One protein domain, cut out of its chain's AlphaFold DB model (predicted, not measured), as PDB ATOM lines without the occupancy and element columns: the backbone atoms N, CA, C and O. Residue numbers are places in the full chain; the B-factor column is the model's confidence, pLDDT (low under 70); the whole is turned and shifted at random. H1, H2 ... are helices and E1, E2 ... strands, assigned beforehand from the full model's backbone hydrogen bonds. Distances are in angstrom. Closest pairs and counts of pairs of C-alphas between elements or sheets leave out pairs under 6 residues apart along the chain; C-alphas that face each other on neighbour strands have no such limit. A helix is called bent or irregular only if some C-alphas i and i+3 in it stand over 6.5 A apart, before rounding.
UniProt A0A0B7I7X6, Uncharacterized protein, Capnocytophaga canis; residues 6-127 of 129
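This is residues 6 to 127 of the 129 residues of an uncharacterized protein of Capnocytophaga canis (UniProt A0A0B7I7X6). A small hairpin of E1 and E2 at one end and an antiparallel sheet of three strands at the other have the short helix H1 between them, while the long helix H2 runs along one side from the hairpin to the sheet. H3 lies by one end of E5, and the long link of residues 27 to 45 holds no named element. The printed part has 122 residues, with the named elements in the order E1 E2 H1 H2 E3 H3 E4 E5, three helices and five strands; the larger sheet has the order E3 - E4 - E5. The class is mixed, helices and strands, with under half of the residues in named elements. The whole is compact, with a radius of gyration of the C-alphas of 15.3 A and spans of 42 by 36 by 26 A.

Start at E1, residues 11 to 15, and E2, residues 24 to 26: they form an antiparallel hairpin, with N 14 and O 25 2.9 A apart. Then come H1, residues 46 to 52, and H2, residues 64 to 79; they touch, H2 with residues 67 to 71 alone, at a steep tilt of 54 degrees, opposite ways, and the closest C-alphas are those of Leu 52 and Phe 71, 7.4 A apart. The closest C-alphas of E1 and H2 are those of Val 14 and Ile 64, 6.1 A apart. Look next at E3, residues 86 to 89, which is antiparallel to E4, residues 108 to 114, with N 88 and O 111 2.8 A apart. E4 forms a hairpin with E5, residues 119 to 125, with N 112 and O 121 2.8 A apart. H1 is on this sheet at a height over the sheet of 9.8 A, across the strands at 71 degrees to E4 on the local plane; it lies over E4 and only just over E5, with 3 of its C-alphas. H2 only grazes the sheet with residues 78 to 79, and H3, residues 96 to 102, only grazes it with residues 97 to 102. H1 and H3 are apart. In H1 and H2 every O i to N i+4 pair is within hydrogen-bond range; in H3 1 of 3 is, beside 3 of 4 O i to N i+3 pairs.

Find C-alpha 11 at (137.231, 169.399, 106.805), where E1 begins. H2 runs 22.0 A from C-alpha 64 at (128.260, 160.766, 108.445) to C-alpha 79. H3 is irregular: C-alphas 97 and 100 are 7.0 A apart. E4 is 18.1 A long and E5 is 19.5 A long, ending at C-alpha 125 at (147.980, 148.268, 110.197).

The two C-alphas farthest apart are those of Glu 34 and Ser 95, 43.9 A. The printed part has no cut. The links E2 to H1 and H1 to H2 are long, with 19 and 11 residues. Mean pLDDT of the printed part is 88.2, and residues 39 to 43 are under 70.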
ATOM      1  N   ASP A   6     141.486 167.458 105.408       86.88
ATOM      2  CA  ASP A   6     142.175 168.698 105.078       86.88
ATOM      3  C   ASP A   6     142.476 169.452 106.371       86.88
ATOM      4  O   ASP A   6     141.567 169.915 107.054       86.88
ATOM      5  N   ILE A   7     143.762 169.573 106.695       82.19
ATOM      6  CA  ILE A   7     144.240 170.266 107.896       82.19
ATOM      7  C   ILE A   7     143.941 171.770 107.815       82.19
ATOM      8  O   ILE A   7     143.605 172.379 108.821       82.19
ATOM      9  N   THR A   8     144.001 172.368 106.621       83.06
ATOM     10  CA  THR A   8     143.844 173.822 106.442       83.06
ATOM     11  C   THR A   8     142.405 174.253 106.678       83.06
ATOM     12  O   THR A   8     142.143 175.285 107.287       83.06
ATOM     13  N   THR A   9     141.461 173.471 106.154       85.19
ATOM     14  CA  THR A   9     140.029 173.759 106.291       85.19
ATOM     15  C   THR A   9     139.385 173.013 107.457       85.19
ATOM     16  O   THR A   9     138.203 173.217 107.722       85.19
ATOM     17  N   GLN A  10     140.147 172.143 108.131       83.81
ATOM     18  CA  GLN A  10     139.692 171.186 109.143       83.81
ATOM     19  C   GLN A  10     138.495 170.339 108.688       83.81
ATOM     20  O   GLN A  10     137.713 169.840 109.500       83.81
ATOM     21  N   LYS A  11     138.344 170.151 107.373       89.06
ATOM     22  CA  LYS A  11     137.231 169.399 106.805       89.06
ATOM     23  C   LYS A  11     137.584 167.934 106.654       89.06
ATOM     24  O   LYS A  11     138.577 167.567 106.024       89.06
ATOM     25  N   LEU A  12     136.703 167.094 107.188       93.00
ATOM     26  CA  LEU A  12     136.787 165.648 107.070       93.00
ATOM     27  C   LEU A  12     135.783 165.117 106.050       93.00
ATOM     28  O   LEU A  12     134.583 165.381 106.125       93.00
ATOM     29  N   LEU A  13     136.288 164.300 105.138       92.94
ATOM     30  CA  LEU A  13     135.521 163.537 104.173       92.94
ATOM     31  C   LEU A  13     135.219 162.157 104.744       92.94
ATOM     32  O   LEU A  13     136.124 161.402 105.105       92.94
ATOM     33  N   VAL A  14     133.941 161.808 104.782       92.88
ATOM     34  CA  VAL A  14     133.442 160.538 105.304       92.88
ATOM     35  C   VAL A  14     132.665 159.831 104.202       92.88
ATOM     36  O   VAL A  14     131.966 160.456 103.402       92.88
ATOM     37  N   ARG A  15     132.822 158.509 104.141       90.94
ATOM     38  CA  ARG A  15     132.076 157.655 103.220       90.94
ATOM     39  C   ARG A  15     130.595 157.651 103.609       90.94
ATOM     40  O   ARG A  15     130.270 157.469 104.784       90.94
ATOM     41  N   GLY A  16     129.719 157.833 102.623       91.06
ATOM     42  CA  GLY A  16     128.272 157.785 102.819       91.06
ATOM     43  C   GLY A  16     127.786 156.430 103.326       91.06
ATOM     44  O   GLY A  16     128.480 155.411 103.251       91.06
ATOM     45  N   GLN A  17     126.566 156.414 103.845       87.38
ATOM     46  CA  GLN A  17     125.904 155.230 104.369       87.38
ATOM     47  C   GLN A  17     124.807 154.737 103.421       87.38
ATOM     48  O   GLN A  17     124.246 155.491 102.627       87.38
ATOM     49  N   LYS A  18     124.465 153.447 103.535       85.88
ATOM     50  CA  LYS A  18     123.344 152.786 102.839       85.88
ATOM     51  C   LYS A  18     123.313 153.044 101.324       85.88
ATOM     52  O   LYS A  18     123.927 152.304 100.566       85.88
ATOM     53  N   TYR A  19     122.596 154.076 100.883       87.12
ATOM     54  CA  TYR A  19     122.392 154.409  99.472       87.12
ATOM     55  C   TYR A  19     123.590 155.123  98.836       87.12
ATOM     56  O   TYR A  19     123.744 155.078  97.619       87.12
ATOM     57  N   PHE A  20     124.461 155.730  99.646       89.50
ATOM     58  CA  PHE A  20     125.606 156.513  99.181       89.50
ATOM     59  C   PHE A  20     126.955 155.860  99.512       89.50
ATOM     60  O   PHE A  20     127.971 156.541  99.645       89.50
ATOM     61  N   LEU A  21     126.994 154.526  99.620       86.62
ATOM     62  CA  LEU A  21     128.209 153.774  99.963       86.62
ATOM     63  C   LEU A  21     129.373 153.999  98.990       86.62
ATOM     64  O   LEU A  21     130.500 153.689  99.339       86.62
ATOM     65  N   ASN A  22     129.159 154.513  97.784       86.62
ATOM     66  CA  ASN A  22     130.251 154.783  96.840       86.62
ATOM     67  C   ASN A  22     130.615 156.270  96.759       86.62
ATOM     68  O   ASN A  22     131.401 156.670  95.904       86.62
ATOM     69  N   ASN A  23     130.044 157.093  97.636       90.56
ATOM     70  CA  ASN A  23     130.212 158.535  97.626       90.56
ATOM     71  C   ASN A  23     130.845 159.023  98.928       90.56
ATOM     72  O   ASN A  23     130.741 158.388  99.978       90.56
ATOM     73  N   TYR A  24     131.505 160.171  98.831       91.75
ATOM     74  CA  TYR A  24     132.101 160.866  99.960       91.75
ATOM     75  C   TYR A  24     131.418 162.212 100.146       91.75
ATOM     76  O   TYR A  24     131.039 162.867  99.175       91.75
ATOM     77  N   PHE A  25     131.299 162.604 101.407       93.62
ATOM     78  CA  PHE A  25     130.653 163.830 101.851       93.62
ATOM     79  C   PHE A  25     131.538 164.488 102.893       93.62
ATOM     80  O   PHE A  25     132.278 163.800 103.599       93.62
ATOM     81  N   PHE A  26     131.434 165.804 103.036       93.94
ATOM     82  CA  PHE A  26     131.941 166.427 104.251       93.94
ATOM     83  C   PHE A  26     131.071 165.992 105.430       93.94
ATOM     84  O   PHE A  26     129.845 165.942 105.307       93.94
ATOM     85  N   HIS A  27     131.690 165.637 106.554       94.19
ATOM     86  CA  HIS A  27     130.961 165.065 107.688       94.19
ATOM     87  C   HIS A  27     129.871 165.997 108.248       94.19
ATOM     88  O   HIS A  27     128.890 165.522 108.804       94.19
ATOM     89  N   ASP A  28     130.022 167.308 108.073       94.44
ATOM     90  CA  ASP A  28     129.101 168.359 108.512       94.44
ATOM     91  C   ASP A  28     127.958 168.646 107.519       94.44
ATOM     92  O   ASP A  28     127.161 169.558 107.734       94.44
ATOM     93  N   THR A  29     127.848 167.867 106.440       94.81
ATOM     94  CA  THR A  29     126.799 168.014 105.418       94.81
ATOM     95  C   THR A  29     125.736 166.921 105.507       94.81
ATOM     96  O   THR A  29     125.882 165.924 106.210       94.81
ATOM     97  N   VAL A  30     124.628 167.115 104.787       93.75
ATOM     98  CA  VAL A  30     123.578 166.099 104.634       93.75
ATOM     99  C   VAL A  30     123.929 165.170 103.473       93.75
ATOM    100  O   VAL A  30     124.381 165.628 102.425       93.75
ATOM    101  N   GLU A  31     123.660 163.876 103.635       93.62
ATOM    102  CA  GLU A  31     123.792 162.881 102.566       93.62
ATOM    103  C   GLU A  31     122.731 163.108 101.480       93.62
ATOM    104  O   GLU A  31     121.599 162.630 101.571       93.62
ATOM    105  N   SER A  32     123.099 163.867 100.449       94.12
ATOM    106  CA  SER A  32     122.264 164.135  99.283       94.12
ATOM    107  C   SER A  32     123.111 164.199  98.014       94.12
ATOM    108  O   SER A  32     124.312 164.469  98.066       94.12
ATOM    109  N   SER A  33     122.498 163.957  96.857       92.19
ATOM    110  CA  SER A  33     123.203 163.926  95.569       92.19
ATOM    111  C   SER A  33     123.958 165.226  95.259       92.19
ATOM    112  O   SER A  33     124.991 165.196  94.591       92.19
ATOM    113  N   GLU A  34     123.467 166.359  95.761       93.81
ATOM    114  CA  GLU A  34     124.057 167.691  95.591       93.81
ATOM    115  C   GLU A  34     125.350 167.869  96.400       93.81
ATOM    116  O   GLU A  34     126.226 168.627  95.987       93.81
ATOM    117  N   ASN A  35     125.489 167.145  97.515       94.06
ATOM    118  CA  ASN A  35     126.627 167.244  98.433       94.06
ATOM    119  C   ASN A  35     127.721 166.195  98.164       94.06
ATOM    120  O   ASN A  35     128.706 166.128  98.901       94.06
ATOM    121  N   ILE A  36     127.573 165.373  97.117       92.56
ATOM    122  CA  ILE A  36     128.579 164.373  96.738       92.56
ATOM    123  C   ILE A  36     129.877 165.070  96.313       92.56
ATOM    124  O   ILE A  36     129.923 165.816  95.329       92.56
ATOM    125  N   VAL A  37     130.971 164.738  96.994       90.31
ATOM    126  CA  VAL A  37     132.313 165.221  96.665       90.31
ATOM    127  C   VAL A  37     132.901 164.361  95.545       90.31
ATOM    128  O   VAL A  37     133.214 163.186  95.729       90.31
ATOM    129  N   LYS A  38     133.058 164.955  94.356       81.44
ATOM    130  CA  LYS A  38     133.497 164.272  93.119       81.44
ATOM    131  C   LYS A  38     135.017 164.083  92.995       81.44
ATOM    132  O   LYS A  38     135.491 163.575  91.987       81.44
ATOM    133  N   THR A  39     135.788 164.526  93.983       65.50
ATOM    134  CA  THR A  39     137.210 164.866  93.812       65.50
ATOM    135  C   THR A  39     138.171 163.668  93.798       65.50
ATOM    136  O   THR A  39     139.342 163.828  93.466       65.50
ATOM    137  N   PHE A  40     137.724 162.453  94.113       59.75
ATOM    138  CA  PHE A  40     138.631 161.309  94.212       59.75
ATOM    139  C   PHE A  40     138.762 160.555  92.886       59.75
ATOM    140  O   PHE A  40     137.974 159.666  92.581       59.75
ATOM    141  N   THR A  41     139.812 160.867  92.122       55.12
ATOM    142  CA  THR A  41     140.307 159.988  91.044       55.12
ATOM    143  C   THR A  41     140.926 158.695  91.592       55.12
ATOM    144  O   THR A  41     141.014 157.703  90.875       55.12
ATOM    145  N   HIS A  42     141.311 158.681  92.875       62.25
ATOM    146  CA  HIS A  42     141.860 157.527  93.586       62.25
ATOM    147  C   HIS A  42     141.195 157.358  94.951       62.25
ATOM    148  O   HIS A  42     140.857 158.350  95.596       62.25
ATOM    149  N   LEU A  43     141.052 156.106  95.402       64.12
ATOM    150  CA  LEU A  43     140.574 155.788  96.750       64.12
ATOM    151  C   LEU A  43     141.370 156.577  97.805       64.12
ATOM    152  O   LEU A  43     142.587 156.732  97.644       64.12
ATOM    153  N   PRO A  44     140.717 157.061  98.876       71.81
ATOM    154  CA  PRO A  44     141.431 157.759  99.927       71.81
ATOM    155  C   PRO A  44     142.467 156.853 100.607       71.81
ATOM    156  O   PRO A  44     142.377 155.627 100.564       71.81
ATOM    157  N   ASP A  45     143.479 157.473 101.202       81.38
ATOM    158  CA  ASP A  45     144.623 156.820 101.833       81.38
ATOM    159  C   ASP A  45     144.967 157.478 103.180       81.38
ATOM    160  O   ASP A  45     144.318 158.433 103.620       81.38
ATOM    161  N   GLY A  46     145.998 156.949 103.841       87.69
ATOM    162  CA  GLY A  46     146.514 157.445 105.114       87.69
ATOM    163  C   GLY A  46     145.665 157.088 106.337       87.69
ATOM    164  O   GLY A  46     144.685 156.349 106.267       87.69
ATOM    165  N   PHE A  47     146.070 157.626 107.489       89.12
ATOM    166  CA  PHE A  47     145.484 157.313 108.797       89.12
ATOM    167  C   PHE A  47     143.962 157.515 108.868       89.12
ATOM    168  O   PHE A  47     143.262 156.659 109.404       89.12
ATOM    169  N   ALA A  48     143.439 158.605 108.298       90.75
ATOM    170  CA  ALA A  48     142.002 158.862 108.294       90.75
ATOM    171  C   ALA A  48     141.225 157.750 107.576       90.75
ATOM    172  O   ALA A  48     140.194 157.303 108.072       90.75
ATOM    173  N   TYR A  49     141.755 157.247 106.458       90.06
ATOM    174  CA  TYR A  49     141.163 156.119 105.750       90.06
ATOM    175  C   TYR A  49     141.220 154.828 106.554       90.06
ATOM    176  O   TYR A  49     140.199 154.150 106.656       90.06
ATOM    177  N   ALA A  50     142.363 154.524 107.172       90.06
ATOM    178  CA  ALA A  50     142.509 153.317 107.979       90.06
ATOM    179  C   ALA A  50     141.478 153.258 109.124       90.06
ATOM    180  O   ALA A  50     140.878 152.216 109.371       90.06
ATOM    181  N   VAL A  51     141.226 154.386 109.795       90.50
ATOM    182  CA  VAL A  51     140.260 154.445 110.903       90.50
ATOM    183  C   VAL A  51     138.814 154.451 110.403       90.50
ATOM    184  O   VAL A  51     137.973 153.763 110.971       90.50
ATOM    185  N   LEU A  52     138.497 155.227 109.361       91.25
ATOM    186  CA  LEU A  52     137.114 155.417 108.902       91.25
ATOM    187  C   LEU A  52     136.598 154.286 108.009       91.25
ATOM    188  O   LEU A  52     135.386 154.068 107.937       91.25
ATOM    189  N   ASN A  53     137.495 153.580 107.325       88.31
ATOM    190  CA  ASN A  53     137.168 152.516 106.383       88.31
ATOM    191  C   ASN A  53     137.948 151.233 106.713       88.31
ATOM    192  O   ASN A  53     138.671 150.740 105.845       88.31
ATOM    193  N   PRO A  54     137.854 150.691 107.944       88.31
ATOM    194  CA  PRO A  54     138.562 149.469 108.277       88.31
ATOM    195  C   PRO A  54     137.938 148.258 107.556       88.31
ATOM    196  O   PRO A  54     136.764 148.316 107.171       88.31
ATOM    197  N   PRO A  55     138.688 147.148 107.441       85.25
ATOM    198  CA  PRO A  55     138.272 145.882 106.832       85.25
ATOM    199  C   PRO A  55     136.918 145.411 107.359       85.25
ATOM    200  O   PRO A  55     135.945 145.226 106.629       85.25
ATOM    201  N   HIS A  56     136.835 145.335 108.684       80.94
ATOM    202  CA  HIS A  56     135.637 144.981 109.416       80.94
ATOM    203  C   HIS A  56     134.997 146.272 109.921       80.94
ATOM    204  O   HIS A  56     135.241 146.689 111.048       80.94
ATOM    205  N   SER A  57     134.261 146.938 109.024       77.69
ATOM    206  CA  SER A  57     133.422 148.132 109.239       77.69
ATOM    207  C   SER A  57     133.388 148.692 110.669       77.69
ATOM    208  O   SER A  57     132.878 148.056 111.591       77.69
ATOM    209  N   LEU A  58     133.798 149.950 110.835       82.75
ATOM    210  CA  LEU A  58     133.710 150.639 112.119       82.75
ATOM    211  C   LEU A  58     132.241 150.905 112.494       82.75
ATOM    212  O   LEU A  58     131.550 151.690 111.836       82.75
ATOM    213  N   GLN A  59     131.771 150.278 113.576       84.25
ATOM    214  CA  GLN A  59     130.421 150.480 114.116       84.25
ATOM    215  C   GLN A  59     130.360 151.693 115.055       84.25
ATOM    216  O   GLN A  59     130.025 151.577 116.231       84.25
ATOM    217  N   VAL A  60     130.691 152.871 114.527       86.38
ATOM    218  CA  VAL A  60     130.539 154.151 115.235       86.38
ATOM    219  C   VAL A  60     129.621 155.066 114.443       86.38
ATOM    220  O   VAL A  60     129.701 155.100 113.216       86.38
ATOM    221  N   GLY A  61     128.766 155.803 115.150       85.56
ATOM    222  CA  GLY A  61     127.845 156.777 114.568       85.56
ATOM    223  C   GLY A  61     126.756 156.189 113.658       85.56
ATOM    224  O   GLY A  61     126.938 155.214 112.928       85.56
ATOM    225  N   LYS A  62     125.583 156.815 113.665       88.81
ATOM    226  CA  LYS A  62     124.420 156.439 112.841       88.81
ATOM    227  C   LYS A  62     124.361 157.164 111.498       88.81
ATOM    228  O   LYS A  62     123.537 156.812 110.662       88.81
ATOM    229  N   ASN A  63     125.191 158.183 111.305       91.44
ATOM    230  CA  ASN A  63     125.247 159.026 110.111       91.44
ATOM    231  C   ASN A  63     126.683 159.544 109.902       91.44
ATOM    232  O   ASN A  63     127.570 159.296 110.727       91.44
ATOM    233  N   ILE A  64     126.931 160.223 108.780       93.25
ATOM    234  CA  ILE A  64     128.260 160.766 108.445       93.25
ATOM    235  C   ILE A  64     128.760 161.810 109.449       93.25
ATOM    236  O   ILE A  64     129.961 161.847 109.711       93.25
ATOM    237  N   PHE A  65     127.856 162.581 110.060       94.31
ATOM    238  CA  PHE A  65     128.201 163.571 111.076       94.31
ATOM    239  C   PHE A  65     128.766 162.902 112.322       94.31
ATOM    240  O   PHE A  65     129.899 163.179 112.700       94.31
ATOM    241  N   GLU A  66     128.039 161.949 112.904       94.38
ATOM    242  CA  GLU A  66     128.485 161.219 114.094       94.38
ATOM    243  C   GLU A  66     129.788 160.445 113.842       94.38
ATOM    244  O   GLU A  66     130.663 160.419 114.705       94.38
ATOM    245  N   LYS A  67     129.950 159.850 112.653       93.50
ATOM    246  CA  LYS A  67     131.203 159.184 112.262       93.50
ATOM    247  C   LYS A  67     132.378 160.149 112.186       93.50
ATOM    248  O   LYS A  67     133.461 159.831 112.672       93.50
ATOM    249  N   GLY A  68     132.173 161.302 111.555       93.81
ATOM    250  CA  GLY A  68     133.222 162.299 111.426       93.81
ATOM    251  C   GLY A  68     133.599 162.909 112.768       93.81
ATOM    252  O   GLY A  68     134.782 162.967 113.087       93.81
ATOM    253  N   SER A  69     132.607 163.260 113.586       94.12
ATOM    254  CA  SER A  69     132.826 163.770 114.942       94.12
ATOM    255  C   SER A  69     133.592 162.767 115.799       94.12
ATOM    256  O   SER A  69     134.587 163.141 116.405       94.12
ATOM    257  N   TYR A  70     133.235 161.476 115.750       94.31
ATOM    258  CA  TYR A  70     134.003 160.431 116.434       94.31
ATOM    259  C   TYR A  70     135.479 160.420 116.016       94.31
ATOM    260  O   TYR A  70     136.361 160.333 116.866       94.31
ATOM    261  N   PHE A  71     135.768 160.502 114.713       92.94
ATOM    262  CA  PHE A  71     137.149 160.517 114.232       92.94
ATOM    263  C   PHE A  71     137.917 161.750 114.718       92.94
ATOM    264  O   PHE A  71     139.068 161.621 115.131       92.94
ATOM    265  N   LEU A  72     137.291 162.927 114.682       92.50
ATOM    266  CA  LEU A  72     137.906 164.166 115.157       92.50
ATOM    267  C   LEU A  72     138.169 164.108 116.666       92.50
ATOM    268  O   LEU A  72     139.289 164.390 117.085       92.50
ATOM    269  N   ASP A  73     137.203 163.642 117.459       92.69
ATOM    270  CA  ASP A  73     137.349 163.455 118.908       92.69
ATOM    271  C   ASP A  73     138.439 162.425 119.241       92.69
ATOM    272  O   ASP A  73     139.255 162.627 120.146       92.69
ATOM    273  N   PHE A  74     138.498 161.332 118.477       91.88
ATOM    274  CA  PHE A  74     139.547 160.322 118.592       91.88
ATOM    275  C   PHE A  74     140.929 160.918 118.306       91.88
ATOM    276  O   PHE A  74     141.861 160.711 119.083       91.88
ATOM    277  N   CYS A  75     141.064 161.706 117.235       91.12
ATOM    278  CA  CYS A  75     142.319 162.375 116.909       91.12
ATOM    279  C   CYS A  75     142.699 163.416 117.963       91.12
ATOM    280  O   CYS A  75     143.859 163.470 118.362       91.12
ATOM    281  N   GLN A  76     141.741 164.200 118.455       89.94
ATOM    282  CA  GLN A  76     141.962 165.172 119.521       89.94
ATOM    283  C   GLN A  76     142.460 164.486 120.799       89.94
ATOM    284  O   GLN A  76     143.401 164.957 121.433       89.94
ATOM    285  N   THR A  77     141.876 163.340 121.146       90.50
ATOM    286  CA  THR A  77     142.276 162.545 122.316       90.50
ATOM    287  C   THR A  77     143.674 161.954 122.146       90.50
ATOM    288  O   THR A  77     144.486 162.009 123.067       90.50
ATOM    289  N   LEU A  78     143.965 161.393 120.970       89.81
ATOM    290  CA  LEU A  78     145.225 160.701 120.703       89.81
ATOM    291  C   LEU A  78     146.398 161.668 120.486       89.81
ATOM    292  O   LEU A  78     147.516 161.384 120.906       89.81
ATOM    293  N   PHE A  79     146.150 162.800 119.828       89.81
ATOM    294  CA  PHE A  79     147.193 163.695 119.333       89.81
ATOM    295  C   PHE A  79     147.198 165.084 119.971       89.81
ATOM    296  O   PHE A  79     148.198 165.781 119.849       89.81
ATOM    297  N   THR A  80     146.146 165.502 120.679       86.69
ATOM    298  CA  THR A  80     145.976 166.862 121.244       86.69
ATOM    299  C   THR A  80     145.902 167.998 120.216       86.69
ATOM    300  O   THR A  80     145.005 168.823 120.304       86.69
ATOM    301  N   ASP A  81     146.831 168.080 119.267       83.56
ATOM    302  CA  ASP A  81     146.867 169.095 118.216       83.56
ATOM    303  C   ASP A  81     147.380 168.456 116.923       83.56
ATOM    304  O   ASP A  81     148.560 168.122 116.794       83.56
ATOM    305  N   ILE A  82     146.467 168.256 115.973       84.75
ATOM    306  CA  ILE A  82     146.744 167.577 114.703       84.75
ATOM    307  C   ILE A  82     147.621 168.441 113.784       84.75
ATOM    308  O   ILE A  82     148.363 167.899 112.963       84.75
ATOM    309  N   GLU A  83     147.566 169.769 113.915       85.31
ATOM    310  CA  GLU A  83     148.248 170.708 113.013       85.31
ATOM    311  C   GLU A  83     149.763 170.728 113.232       85.31
ATOM    312  O   GLU A  83     150.528 171.088 112.337       85.31
ATOM    313  N   ARG A  84     150.206 170.309 114.422       87.31
ATOM    314  CA  ARG A  84     151.613 170.325 114.838       87.31
ATOM    315  C   ARG A  84     152.294 168.961 114.773       87.31
ATOM    316  O   ARG A  84     153.440 168.842 115.203       87.31
ATOM    317  N   LEU A  85     151.606 167.935 114.279       90.19
ATOM    318  CA  LEU A  85     152.160 166.588 114.195       90.19
ATOM    319  C   LEU A  85     153.183 166.473 113.071       90.19
ATOM    320  O   LEU A  85     152.946 166.907 111.944       90.19
ATOM    321  N   GLU A  86     154.271 165.764 113.350       91.75
ATOM    322  CA  GLU A  86     155.198 165.310 112.318       91.75
ATOM    323  C   GLU A  86     154.915 163.841 112.011       91.75
ATOM    324  O   GLU A  86     154.925 162.991 112.905       91.75
ATOM    325  N   ILE A  87     154.638 163.533 110.744       90.81
ATOM    326  CA  ILE A  87     154.247 162.189 110.313       90.81
ATOM    327  C   ILE A  87     155.336 161.619 109.412       90.81
ATOM    328  O   ILE A  87     155.592 162.130 108.322       90.81
ATOM    329  N   TYR A  88     155.923 160.516 109.854       91.62
ATOM    330  CA  TYR A  88     156.923 159.747 109.132       91.62
ATOM    331  C   TYR A  88     156.259 158.497 108.567       91.62
ATOM    332  O   TYR A  88     155.629 157.745 109.309       91.62
ATOM    333  N   GLN A  89     156.390 158.278 107.261       91.62
ATOM    334  CA  GLN A  89     155.944 157.054 106.601       91.62
ATOM    335  C   GLN A  89     157.136 156.133 106.380       91.62
ATOM    336  O   GLN A  89     158.176 156.563 105.880       91.62
ATOM    337  N   TRP A  90     156.958 154.865 106.720       92.81
ATOM    338  CA  TRP A  90     157.950 153.824 106.510       92.81
ATOM    339  C   TRP A  90     157.557 152.941 105.329       92.81
ATOM    340  O   TRP A  90     156.386 152.864 104.955       92.81
ATOM    341  N   SER A  91     158.552 152.281 104.736       91.56
ATOM    342  CA  SER A  91     158.306 151.258 103.723       91.56
ATOM    343  C   SER A  91     157.618 150.054 104.359       91.56
ATOM    344  O   SER A  91     158.022 149.588 105.421       91.56
ATOM    345  N   ASP A  92     156.605 149.537 103.684       89.50
ATOM    346  CA  ASP A  92     155.881 148.315 104.013       89.50
ATOM    347  C   ASP A  92     156.460 147.076 103.294       89.50
ATOM    348  O   ASP A  92     155.894 145.987 103.357       89.50
ATOM    349  N   ASP A  93     157.618 147.202 102.639       91.69
ATOM    350  CA  ASP A  93     158.387 146.083 102.064       91.69
ATOM    351  C   ASP A  93     159.409 145.500 103.056       91.69
ATOM    352  O   ASP A  93     160.226 144.648 102.714       91.69
ATOM    353  N   THR A  94     159.378 145.950 104.310       87.81
ATOM    354  CA  THR A  94     160.351 145.561 105.340       87.81
ATOM    355  C   THR A  94     160.010 144.250 106.048       87.81
ATOM    356  O   THR A  94     160.829 143.738 106.809       87.81
ATOM    357  N   SER A  95     158.794 143.725 105.875       88.88
ATOM    358  CA  SER A  95     158.315 142.519 106.556       88.88
ATOM    359  C   SER A  95     157.140 141.890 105.812       88.88
ATOM    360  O   SER A  95     156.275 142.599 105.303       88.88
ATOM    361  N   ASN A  96     157.056 140.560 105.861       88.75
ATOM    362  CA  ASN A  96     155.917 139.788 105.358       88.75
ATOM    363  C   ASN A  96     154.602 140.049 106.117       88.75
ATOM    364  O   ASN A  96     153.532 139.666 105.654       88.75
ATOM    365  N   PHE A  97     154.649 140.726 107.271       87.44
ATOM    366  CA  PHE A  97     153.453 141.194 107.979       87.44
ATOM    367  C   PHE A  97     152.531 142.044 107.082       87.44
ATOM    368  O   PHE A  97     151.306 142.021 107.227       87.44
ATOM    369  N   PHE A  98     153.110 142.799 106.149       89.94
ATOM    370  CA  PHE A  98     152.383 143.731 105.292       89.94
ATOM    371  C   PHE A  98     151.779 143.089 104.040       89.94
ATOM    372  O   PHE A  98     150.920 143.704 103.412       89.94
ATOM    373  N   ASP A  99     152.177 141.865 103.689       88.62
ATOM    374  CA  ASP A  99     151.801 141.238 102.415       88.62
ATOM    375  C   ASP A  99     150.280 141.102 102.270       88.62
ATOM    376  O   ASP A  99     149.724 141.444 101.229       88.62
ATOM    377  N   ALA A 100     149.598 140.722 103.351       83.38
ATOM    378  CA  ALA A 100     148.142 140.611 103.401       83.38
ATOM    379  C   ALA A 100     147.408 141.922 103.061       83.38
ATOM    380  O   ALA A 100     146.446 141.927 102.294       83.38
ATOM    381  N   GLY A 101     147.856 143.047 103.626       82.75
ATOM    382  CA  GLY A 101     147.200 144.339 103.428       82.75
ATOM    383  C   GLY A 101     147.369 144.894 102.013       82.75
ATOM    384  O   GLY A 101     146.495 145.621 101.535       82.75
ATOM    385  N   LYS A 102     148.463 144.545 101.320       84.38
ATOM    386  CA  LYS A 102     148.785 145.059  99.974       84.38
ATOM    387  C   LYS A 102     147.744 144.678  98.922       84.38
ATOM    388  O   LYS A 102     147.615 145.389  97.928       84.38
ATOM    389  N   GLU A 103     146.994 143.601  99.139       81.06
ATOM    390  CA  GLU A 103     146.059 143.080  98.142       81.06
ATOM    391  C   GLU A 103     144.772 143.902  98.009       81.06
ATOM    392  O   GLU A 103     144.243 144.015  96.902       81.06
ATOM    393  N   TRP A 104     144.251 144.493  99.091       76.88
ATOM    394  CA  TRP A 104     142.902 145.075  99.031       76.88
ATOM    395  C   TRP A 104     142.650 146.285  99.943       76.88
ATOM    396  O   TRP A 104     142.075 147.276  99.487       76.88
ATOM    397  N   TRP A 105     143.079 146.253 101.208       84.00
ATOM    398  CA  TRP A 105     142.800 147.340 102.157       84.00
ATOM    399  C   TRP A 105     143.892 148.414 102.206       84.00
ATOM    400  O   TRP A 105     143.594 149.567 102.530       84.00
ATOM    401  N   ARG A 106     145.113 148.058 101.783       87.69
ATOM    402  CA  ARG A 106     146.396 148.760 101.963       87.69
ATOM    403  C   ARG A 106     147.078 148.447 103.296       87.69
ATOM    404  O   ARG A 106     146.553 147.769 104.176       87.69
ATOM    405  N   THR A 107     148.288 148.970 103.401       90.88
ATOM    406  CA  THR A 107     149.187 148.905 104.547       90.88
ATOM    407  C   THR A 107     149.396 150.317 105.083       90.88
ATOM    408  O   THR A 107     149.425 151.305 104.342       90.88
ATOM    409  N   PHE A 108     149.521 150.425 106.399       91.12
ATOM    410  CA  PHE A 108     149.741 151.692 107.081       91.12
ATOM    411  C   PHE A 108     150.903 151.485 108.035       91.12
ATOM    412  O   PHE A 108     150.759 150.773 109.027       91.12
ATOM    413  N   PHE A 109     152.052 152.084 107.727       92.94
ATOM    414  CA  PHE A 109     153.224 152.023 108.588       92.94
ATOM    415  C   PHE A 109     153.782 153.426 108.794       92.94
ATOM    416  O   PHE A 109     154.474 153.985 107.940       92.94
ATOM    417  N   TYR A 110     153.434 154.008 109.938       92.81
ATOM    418  CA  TYR A 110     153.778 155.380 110.265       92.81
ATOM    419  C   TYR A 110     154.306 155.509 111.687       92.81
ATOM    420  O   TYR A 110     153.917 154.779 112.600       92.81
ATOM    421  N   THR A 111     155.137 156.522 111.877       94.38
ATOM    422  CA  THR A 111     155.437 157.080 113.190       94.38
ATOM    423  C   THR A 111     154.953 158.518 113.214       94.38
ATOM    424  O   THR A 111     155.252 159.290 112.307       94.38
ATOM    425  N   VAL A 112     154.205 158.880 114.248       92.94
ATOM    426  CA  VAL A 112     153.723 160.241 114.465       92.94
ATOM    427  C   VAL A 112     154.417 160.804 115.692       92.94
ATOM    428  O   VAL A 112     154.289 160.244 116.780       92.94
ATOM    429  N   TYR A 113     155.155 161.893 115.524       93.94
ATOM    430  CA  TYR A 113     155.708 162.645 116.640       93.94
ATOM    431  C   TYR A 113     154.733 163.748 117.045       93.94
ATOM    432  O   TYR A 113     154.316 164.561 116.217       93.94
ATOM    433  N   ASN A 114     154.372 163.761 118.328       93.31
ATOM    434  CA  ASN A 114     153.605 164.834 118.939       93.31
ATOM    435  C   ASN A 114     154.549 165.730 119.757       93.31
ATOM    436  O   ASN A 114     154.935 165.338 120.865       93.31
ATOM    437  N   PRO A 115     154.890 166.940 119.276       91.69
ATOM    438  CA  PRO A 115     155.818 167.824 119.975       91.69
ATOM    439  C   PRO A 115     155.229 168.454 121.245       91.69
ATOM    440  O   PRO A 115     155.986 168.914 122.095       91.69
ATOM    441  N   ILE A 116     153.899 168.489 121.405       90.56
ATOM    442  CA  ILE A 116     153.256 169.045 122.610       90.56
ATOM    443  C   ILE A 116     153.430 168.094 123.789       90.56
ATOM    444  O   ILE A 116     153.805 168.507 124.883       90.56
ATOM    445  N   GLN A 117     153.147 166.815 123.554       89.88
ATOM    446  CA  GLN A 117     153.244 165.769 124.571       89.88
ATOM    447  C   GLN A 117     154.650 165.159 124.652       89.88
ATOM    448  O   GLN A 117     154.951 164.447 125.606       89.88
ATOM    449  N   ASN A 118     155.506 165.442 123.665       92.38
ATOM    450  CA  ASN A 118     156.830 164.855 123.487       92.38
ATOM    451  C   ASN A 118     156.801 163.314 123.464       92.38
ATOM    452  O   ASN A 118     157.560 162.646 124.167       92.38
ATOM    453  N   ILE A 119     155.898 162.755 122.655       93.56
ATOM    454  CA  ILE A 119     155.720 161.308 122.484       93.56
ATOM    455  C   ILE A 119     155.769 160.915 121.010       93.56
ATOM    456  O   ILE A 119     155.436 161.705 120.125       93.56
ATOM    457  N   TYR A 120     156.127 159.656 120.767       94.19
ATOM    458  CA  TYR A 120     155.989 159.008 119.470       94.19
ATOM    459  C   TYR A 120     154.850 157.996 119.518       94.19
ATOM    460  O   TYR A 120     154.771 157.176 120.434       94.19
ATOM    461  N   ILE A 121     153.991 158.032 118.506       93.38
ATOM    462  CA  ILE A 121     152.878 157.103 118.326       93.38
ATOM    463  C   ILE A 121     153.174 156.267 117.083       93.38
ATOM    464  O   ILE A 121     153.333 156.796 115.981       93.38
ATOM    465  N   GLY A 122     153.271 154.952 117.266       92.94
ATOM    466  CA  GLY A 122     153.381 154.000 116.164       92.94
ATOM    467  C   GLY A 122     151.999 153.654 115.619       92.94
ATOM    468  O   GLY A 122     151.118 153.262 116.380       92.94
ATOM    469  N   ILE A 123     151.818 153.775 114.306       91.56
ATOM    470  CA  ILE A 123     150.612 153.333 113.602       91.56
ATOM    471  C   ILE A 123     151.038 152.219 112.658       91.56
ATOM    472  O   ILE A 123     151.770 152.458 111.697       91.56
ATOM    473  N   VAL A 124     150.578 151.007 112.949       91.38
ATOM    474  CA  VAL A 124     150.852 149.816 112.147       91.38
ATOM    475  C   VAL A 124     149.528 149.125 111.874       91.38
ATOM    476  O   VAL A 124     148.840 148.718 112.809       91.38
ATOM    477  N   ALA A 125     149.160 149.009 110.604       88.44
ATOM    478  CA  ALA A 125     147.980 148.268 110.197       88.44
ATOM    479  C   ALA A 125     148.221 147.542 108.869       88.44
ATOM    480  O   ALA A 125     148.729 148.107 107.901       88.44
ATOM    481  N   SER A 126     147.853 146.269 108.866       86.62
ATOM    482  CA  SER A 126     147.829 145.347 107.737       86.62
ATOM    483  C   SER A 126     146.711 144.365 108.060       86.62
ATOM    484  O   SER A 126     146.648 143.888 109.194       86.62
ATOM    485  N   SER A 127     145.796 144.116 107.131       78.25
ATOM    486  CA  SER A 127     144.680 143.202 107.376       78.25
ATOM    487  C   SER A 127     144.445 142.308 106.182       78.25
ATOM    488  O   SER A 127     144.519 142.760 105.040       78.25
TER     489      SER A 127